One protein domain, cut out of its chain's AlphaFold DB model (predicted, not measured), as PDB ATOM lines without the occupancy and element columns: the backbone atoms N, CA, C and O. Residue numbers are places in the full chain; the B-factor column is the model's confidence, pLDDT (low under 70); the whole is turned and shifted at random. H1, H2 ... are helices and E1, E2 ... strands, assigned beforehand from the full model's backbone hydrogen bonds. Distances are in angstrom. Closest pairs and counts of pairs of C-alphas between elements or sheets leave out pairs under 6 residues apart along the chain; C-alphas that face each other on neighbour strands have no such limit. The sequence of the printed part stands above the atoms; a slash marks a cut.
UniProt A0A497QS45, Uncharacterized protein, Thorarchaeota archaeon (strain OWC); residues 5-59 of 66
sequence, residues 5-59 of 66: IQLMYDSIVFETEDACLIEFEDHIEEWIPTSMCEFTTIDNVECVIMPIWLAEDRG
ATOM      1  N   ILE A   5      -4.936 -19.726   3.182       88.00
ATOM      2  CA  ILE A   5      -5.789 -20.404   2.209       88.00
ATOM      3  C   ILE A   5      -5.371 -21.862   2.098       88.00
ATOM      4  O   ILE A   5      -4.260 -22.229   2.481       88.00
ATOM      5  N   GLN A   6      -6.283 -22.668   1.574       87.81
ATOM      6  CA  GLN A   6      -6.039 -24.044   1.176       87.81
ATOM      7  C   GLN A   6      -6.020 -24.074  -0.347       87.81
ATOM      8  O   GLN A   6      -6.974 -23.620  -0.977       87.81
ATOM      9  N   LEU A   7      -4.939 -24.582  -0.921       85.81
ATOM     10  CA  LEU A   7      -4.814 -24.798  -2.355       85.81
ATOM     11  C   LEU A   7      -4.730 -26.291  -2.614       85.81
ATOM     12  O   LEU A   7      -3.858 -26.959  -2.067       85.81
ATOM     13  N   MET A   8      -5.643 -26.798  -3.432       89.25
ATOM     14  CA  MET A   8      -5.567 -28.165  -3.938       89.25
ATOM     15  C   MET A   8      -4.472 -28.226  -5.001       89.25
ATOM     16  O   MET A   8      -4.314 -27.268  -5.756       89.25
ATOM     17  N   TYR A   9      -3.724 -29.321  -5.040       89.12
ATOM     18  CA  TYR A   9      -2.730 -29.572  -6.081       89.12
ATOM     19  C   TYR A   9      -2.883 -31.000  -6.611       89.12
ATOM     20  O   TYR A   9      -3.337 -31.885  -5.884       89.12
ATOM     21  N   ASP A  10      -2.513 -31.213  -7.871       89.94
ATOM     22  CA  ASP A  10      -2.618 -32.504  -8.550       89.94
ATOM     23  C   ASP A  10      -1.434 -33.415  -8.212       89.94
ATOM     24  O   ASP A  10      -1.609 -34.608  -7.952       89.94
ATOM     25  N   SER A  11      -0.209 -32.874  -8.226       91.62
ATOM     26  CA  SER A  11       0.987 -33.654  -7.902       91.62
ATOM     27  C   SER A  11       2.175 -32.806  -7.435       91.62
ATOM     28  O   SER A  11       2.260 -31.604  -7.693       91.62
ATOM     29  N   ILE A  12       3.124 -33.448  -6.744       91.88
ATOM     30  CA  ILE A  12       4.450 -32.880  -6.470       91.88
ATOM     31  C   ILE A  12       5.389 -33.312  -7.599       91.88
ATOM     32  O   ILE A  12       5.732 -34.490  -7.718       91.88
ATOM     33  N   VAL A  13       5.828 -32.349  -8.408       94.31
ATOM     34  CA  VAL A  13       6.712 -32.582  -9.560       94.31
ATOM     35  C   VAL A  13       8.160 -32.767  -9.104       94.31
ATOM     36  O   VAL A  13       8.896 -33.601  -9.635       94.31
ATOM     37  N   PHE A  14       8.584 -31.984  -8.109       94.19
ATOM     38  CA  PHE A  14       9.946 -32.017  -7.588       94.19
ATOM     39  C   PHE A  14      10.020 -31.498  -6.149       94.19
ATOM     40  O   PHE A  14       9.280 -30.597  -5.769       94.19
ATOM     41  N   GLU A  15      10.949 -32.024  -5.352       93.75
ATOM     42  CA  GLU A  15      11.110 -31.658  -3.943       93.75
ATOM     43  C   GLU A  15      12.580 -31.396  -3.596       93.75
ATOM     44  O   GLU A  15      13.495 -32.099  -4.035       93.75
ATOM     45  N   THR A  16      12.797 -30.363  -2.786       94.00
ATOM     46  CA  THR A  16      14.073 -30.024  -2.148       94.00
ATOM     47  C   THR A  16      13.860 -29.852  -0.648       94.00
ATOM     48  O   THR A  16      12.730 -29.809  -0.178       94.00
ATOM     49  N   GLU A  17      14.945 -29.689   0.109       92.44
ATOM     50  CA  GLU A  17      14.861 -29.394   1.547       92.44
ATOM     51  C   GLU A  17      14.085 -28.088   1.839       92.44
ATOM     52  O   GLU A  17      13.347 -28.006   2.820       92.44
ATOM     53  N   ASP A  18      14.189 -27.090   0.953       93.00
ATOM     54  CA  ASP A  18      13.670 -25.735   1.190       93.00
ATOM     55  C   ASP A  18      12.346 -25.426   0.466       93.00
ATOM     56  O   ASP A  18      11.643 -24.473   0.821       93.00
ATOM     57  N   ALA A  19      12.005 -26.187  -0.576       92.19
ATOM     58  CA  ALA A  19      10.842 -25.928  -1.423       92.19
ATOM     59  C   ALA A  19      10.363 -27.165  -2.196       92.19
ATOM     60  O   ALA A  19      11.169 -28.022  -2.573       92.19
ATOM     61  N   CYS A  20       9.070 -27.181  -2.517       91.88
ATOM     62  CA  CYS A  20       8.433 -28.159  -3.398       91.88
ATOM     63  C   CYS A  20       7.899 -27.463  -4.651       91.88
ATOM     64  O   CYS A  20       7.309 -26.387  -4.556       91.88
ATOM     65  N   LEU A  21       8.083 -28.080  -5.812       92.50
ATOM     66  CA  LEU A  21       7.405 -27.720  -7.050       92.50
ATOM     67  C   LEU A  21       6.116 -28.532  -7.131       92.50
ATOM     68  O   LEU A  21       6.176 -29.762  -7.225       92.50
ATOM     69  N   ILE A  22       4.976 -27.853  -7.071       91.31
ATOM     70  CA  ILE A  22       3.657 -28.484  -7.161       91.31
ATOM     71  C   ILE A  22       2.963 -28.090  -8.454       91.31
ATOM     72  O   ILE A  22       3.103 -26.958  -8.907       91.31
ATOM     73  N   GLU A  23       2.216 -29.027  -9.021       90.56
ATOM     74  CA  GLU A  23       1.328 -28.800 -10.154       90.56
ATOM     75  C   GLU A  23      -0.094 -28.583  -9.624       90.56
ATOM     76  O   GLU A  23      -0.647 -29.466  -8.969       90.56
ATOM     77  N   PHE A  24      -0.661 -27.395  -9.841       83.88
ATOM     78  CA  PHE A  24      -2.016 -27.050  -9.386       83.88
ATOM     79  C   PHE A  24      -3.099 -27.470 -10.381       83.88
ATOM     80  O   PHE A  24      -4.190 -27.859  -9.980       83.88
ATOM     81  N   GLU A  25      -2.781 -27.351 -11.666       81.19
ATOM     82  CA  GLU A  25      -3.589 -27.766 -12.810       81.19
ATOM     83  C   GLU A  25      -2.631 -28.275 -13.894       81.19
ATOM     84  O   GLU A  25      -1.438 -27.979 -13.841       81.19
ATOM     85  N   ASP A  26      -3.149 -28.979 -14.903       83.69
ATOM     86  CA  ASP A  26      -2.360 -29.531 -16.013       83.69
ATOM     87  C   ASP A  26      -1.410 -28.473 -16.614       83.69
ATOM     88  O   ASP A  26      -1.844 -27.479 -17.211       83.69
ATOM     89  N   HIS A  27      -0.102 -28.689 -16.442       82.19
ATOM     90  CA  HIS A  27       0.984 -27.801 -16.875       82.19
ATOM     91  C   HIS A  27       1.109 -26.447 -16.146       82.19
ATOM     92  O   HIS A  27       1.833 -25.564 -16.626       82.19
ATOM     93  N   ILE A  28       0.454 -26.265 -14.995       86.06
ATOM     94  CA  ILE A  28       0.608 -25.092 -14.122       86.06
ATOM     95  C   ILE A  28       1.386 -25.491 -12.869       86.06
ATOM     96  O   ILE A  28       0.830 -26.023 -11.910       86.06
ATOM     97  N   GLU A  29       2.682 -25.185 -12.872       90.50
ATOM     98  CA  GLU A  29       3.615 -25.535 -11.800       90.50
ATOM     99  C   GLU A  29       4.061 -24.300 -11.002       90.50
ATOM    100  O   GLU A  29       4.365 -23.258 -11.584       90.50
ATOM    101  N   GLU A  30       4.188 -24.427  -9.679       88.12
ATOM    102  CA  GLU A  30       4.669 -23.349  -8.810       88.12
ATOM    103  C   GLU A  30       5.618 -23.852  -7.717       88.12
ATOM    104  O   GLU A  30       5.416 -24.901  -7.101       88.12
ATOM    105  N   TRP A  31       6.656 -23.058  -7.439       90.88
ATOM    106  CA  TRP A  31       7.597 -23.333  -6.358       90.88
ATOM    107  C   TRP A  31       7.103 -22.772  -5.031       90.88
ATOM    108  O   TRP A  31       7.061 -21.552  -4.826       90.88
ATOM    109  N   ILE A  32       6.846 -23.675  -4.093       88.62
ATOM    110  CA  ILE A  32       6.312 -23.379  -2.774       88.62
ATOM    111  C   ILE A  32       7.377 -23.617  -1.695       88.62
ATOM    112  O   ILE A  32       7.844 -24.746  -1.536       88.62
ATOM    113  N   PRO A  33       7.765 -22.587  -0.916       91.19
ATOM    114  CA  PRO A  33       8.696 -22.756   0.195       91.19
ATOM    115  C   PRO A  33       8.092 -23.628   1.302       91.19
ATOM    116  O   PRO A  33       7.024 -23.301   1.831       91.19
ATOM    117  N   THR A  34       8.810 -24.670   1.725       87.62
ATOM    118  CA  THR A  34       8.366 -25.587   2.796       87.62
ATOM    119  C   THR A  34       8.213 -24.863   4.135       87.62
ATOM    120  O   THR A  34       7.315 -25.156   4.912       87.62
ATOM    121  N   SER A  35       9.037 -23.844   4.390       89.44
ATOM    122  CA  SER A  35       8.965 -23.016   5.608       89.44
ATOM    123  C   SER A  35       7.704 -22.155   5.726       89.44
ATOM    124  O   SER A  35       7.376 -21.699   6.824       89.44
ATOM    125  N   MET A  36       7.019 -21.896   4.612       86.38
ATOM    126  CA  MET A  36       5.851 -21.016   4.563       86.38
ATOM    127  C   MET A  36       4.546 -21.795   4.434       86.38
ATOM    128  O   MET A  36       3.488 -21.176   4.527       86.38
ATOM    129  N   CYS A  37       4.606 -23.107   4.205       83.88
ATOM    130  CA  CYS A  37       3.453 -23.889   3.787       83.88
ATOM    131  C   CYS A  37       3.364 -25.231   4.516       83.88
ATOM    132  O   CYS A  37       4.376 -25.831   4.867       83.88
ATOM    133  N   GLU A  38       2.141 -25.709   4.723       89.25
ATOM    134  CA  GLU A  38       1.869 -27.005   5.347       89.25
ATOM    135  C   GLU A  38       1.117 -27.899   4.361       89.25
ATOM    136  O   GLU A  38       0.033 -27.548   3.898       89.25
ATOM    137  N   PHE A  39       1.693 -29.054   4.036       86.56
ATOM    138  CA  PHE A  39       1.054 -30.056   3.185       86.56
ATOM    139  C   PHE A  39       0.133 -30.928   4.032       86.56
ATOM    140  O   PHE A  39       0.537 -31.457   5.070       86.56
ATOM    141  N   THR A  40      -1.118 -31.065   3.607       89.44
ATOM    142  CA  THR A  40      -2.152 -31.789   4.346       89.44
ATOM    143  C   THR A  40      -3.136 -32.464   3.395       89.44
ATOM    144  O   THR A  40      -3.098 -32.250   2.185       89.44
ATOM    145  N   THR A  41      -4.035 -33.277   3.939       90.19
ATOM    146  CA  THR A  41      -5.113 -33.912   3.178       90.19
ATOM    147  C   THR A  41      -6.455 -33.552   3.808       90.19
ATOM    148  O   THR A  41      -6.665 -33.801   4.997       90.19
ATOM    149  N   ILE A  42      -7.373 -32.986   3.022       85.44
ATOM    150  CA  ILE A  42      -8.721 -32.589   3.458       85.44
ATOM    151  C   ILE A  42      -9.731 -33.345   2.603       85.44
ATOM    152  O   ILE A  42      -9.679 -33.275   1.384       85.44
ATOM    153  N   ASP A  43     -10.618 -34.121   3.230       88.62
ATOM    154  CA  ASP A  43     -11.625 -34.938   2.534       88.62
ATOM    155  C   ASP A  43     -11.055 -35.870   1.437       88.62
ATOM    156  O   ASP A  43     -11.720 -36.192   0.455       88.62
ATOM    157  N   ASN A  44      -9.838 -36.390   1.658       87.50
ATOM    158  CA  ASN A  44      -9.038 -37.194   0.713       87.50
ATOM    159  C   ASN A  44      -8.484 -36.423  -0.498       87.50
ATOM    160  O   ASN A  44      -8.069 -37.049  -1.470       87.50
ATOM    161  N   VAL A  45      -8.455 -35.094  -0.432       85.94
ATOM    162  CA  VAL A  45      -7.814 -34.227  -1.423       85.94
ATOM    163  C   VAL A  45      -6.516 -33.680  -0.841       85.94
ATOM    164  O   VAL A  45      -6.496 -33.224   0.304       85.94
ATOM    165  N   GLU A  46      -5.424 -33.769  -1.597       89.00
ATOM    166  CA  GLU A  46      -4.137 -33.203  -1.197       89.00
ATOM    167  C   GLU A  46      -4.163 -31.681  -1.344       89.00
ATOM    168  O   GLU A  46      -4.543 -31.131  -2.378       89.00
ATOM    169  N   CYS A  47      -3.784 -30.999  -0.268       89.06
ATOM    170  CA  CYS A  47      -3.847 -29.554  -0.169       89.06
ATOM    171  C   CYS A  47      -2.553 -29.001   0.418       89.06
ATOM    172  O   CYS A  47      -1.921 -29.613   1.283       89.06
ATOM    173  N   VAL A  48      -2.204 -27.786   0.017       90.06
ATOM    174  CA  VAL A  48      -1.206 -26.965   0.689       90.06
ATOM    175  C   VAL A  48      -1.898 -25.808   1.402       90.06
ATOM    176  O   VAL A  48      -2.703 -25.077   0.823       90.06
ATOM    177  N   ILE A  49      -1.614 -25.652   2.691       89.44
ATOM    178  CA  ILE A  49      -2.029 -24.492   3.473       89.44
ATOM    179  C   ILE A  49      -0.935 -23.446   3.337       89.44
ATOM    180  O   ILE A  49       0.194 -23.682   3.770       89.44
ATOM    181  N   MET A  50      -1.268 -22.280   2.786       89.88
ATOM    182  CA  MET A  50      -0.312 -21.185   2.633       89.88
ATOM    183  C   MET A  50      -0.879 -19.835   3.099       89.88
ATOM    184  O   MET A  50      -2.098 -19.642   3.126       89.88
ATOM    185  N   PRO A  51      -0.030 -18.866   3.479       89.75
ATOM    186  CA  PRO A  51      -0.464 -17.511   3.793       89.75
ATOM    187  C   PRO A  51      -1.069 -16.802   2.577       89.75
ATOM    188  O   PRO A  51      -0.495 -16.851   1.491       89.75
ATOM    189  N   ILE A  52      -2.159 -16.050   2.780       89.00
ATOM    190  CA  ILE A  52      -2.817 -15.297   1.692       89.00
ATOM    191  C   ILE A  52      -1.850 -14.343   0.992       89.00
ATOM    192  O   ILE A  52      -1.829 -14.287  -0.228       89.00
ATOM    193  N   TRP A  53      -1.006 -13.635   1.750       87.69
ATOM    194  CA  TRP A  53      -0.059 -12.680   1.168       87.69
ATOM    195  C   TRP A  53       0.925 -13.345   0.196       87.69
ATOM    196  O   TRP A  53       1.376 -12.698  -0.741       87.69
ATOM    197  N   LEU A  54       1.267 -14.621   0.417       86.50
ATOM    198  CA  LEU A  54       2.170 -15.362  -0.460       86.50
ATOM    199  C   LEU A  54       1.437 -15.798  -1.732       86.50
ATOM    200  O   LEU A  54       2.007 -15.720  -2.812       86.50
ATOM    201  N   ALA A  55       0.169 -16.195  -1.618       84.94
ATOM    202  CA  ALA A  55      -0.674 -16.479  -2.775       84.94
ATOM    203  C   ALA A  55      -0.887 -15.230  -3.649       84.94
ATOM    204  O   ALA A  55      -0.752 -15.302  -4.867       84.94
ATOM    205  N   GLU A  56      -1.139 -14.074  -3.027       86.62
ATOM    206  CA  GLU A  56      -1.279 -12.783  -3.714       86.62
ATOM    207  C   GLU A  56       0.023 -12.347  -4.404       86.62
ATOM    208  O   GLU A  56      -0.017 -11.915  -5.555       86.62
ATOM    209  N   ASP A  57       1.174 -12.490  -3.735       87.31
ATOM    210  CA  ASP A  57       2.500 -12.188  -4.304       87.31
ATOM    211  C   ASP A  57       2.811 -13.058  -5.534       87.31
ATOM    212  O   ASP A  57       3.408 -12.585  -6.502       87.31
ATOM    213  N   ARG A  58       2.346 -14.313  -5.523       81.31
ATOM    214  CA  ARG A  58       2.490 -15.266  -6.632       81.31
ATOM    215  C   ARG A  58       1.402 -15.148  -7.698       81.31
ATOM    216  O   ARG A  58       1.523 -15.775  -8.744       81.31
ATOM    217  N   GLY A  59       0.368 -14.338  -7.472       80.69
ATOM    218  CA  GLY A  59      -0.752 -14.198  -8.403       80.69
ATOM    219  C   GLY A  59      -1.622 -15.452  -8.516       80.69
ATOM    220  O   GLY A  59      -2.238 -15.662  -9.558       80.69
TER     221      GLY A  59
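What this domain is: This is residues 5 to 59 of the 66 residues of an uncharacterized protein of Thorarchaeota archaeon (strain OWC) (UniProt A0A497QS45). Two small three-stranded sheets, E2 E3 E4 and E1 E6 E5, stand face to face as a small sandwich with their strands crossed, and the short helix H1 sits at one open side between them. The printed part has 55 residues, with six named strands and then one named helix along the chain. Both sheets are antiparallel, in the orders E2 E3 E4 and E1 E6 E5, and the class is mostly strand. The whole is compact, with a radius of gyration of the C-alphas of 10.5 A, and rounded, spanning 26 by 21 by 21 A.

How they stand to each other: E2, residues 11 to 15, E3, residues 19 to 25, and E4, residues 28 to 33, form a meander, each strand the antiparallel neighbour of the one before. N 13 and O 21 are 2.9 A apart, and N 22 and O 30 are 3.0 A apart, within hydrogen-bond range. In the other sheet, E6, residues 45 to 51, is the inner strand between E1, residues 5 to 8, and E5, residues 38 to 42; N 7 and O 48 are 2.9 A apart, and N 47 and O 40 are 2.8 A apart. This sheet is only just strongly twisted, with C-alphas up to 4.4 A off its best plane. The closest C-alphas of E1 and E3 are those of Met 8 and Phe 24, 6.6 A apart. H1, residues 52 to 58, only grazes each sheet; every O i to N i+4 pair in it is within hydrogen-bond range.

Where its parts are: E1 begins at C-alpha 5, (-5.789, -20.404, 2.209). E3 measures 18.5 A, E4 16.6 A and E6 19.0 A. H1, 9.9 A long, ends at C-alpha 58, (2.490, -15.266, -6.632).

The domain as a whole: The C-alphas farthest apart, of Asn 44 and Asp 57, are 28.0 A apart. The printed part has no cut, its links are tight, and no printed residue is under 70 in pLDDT.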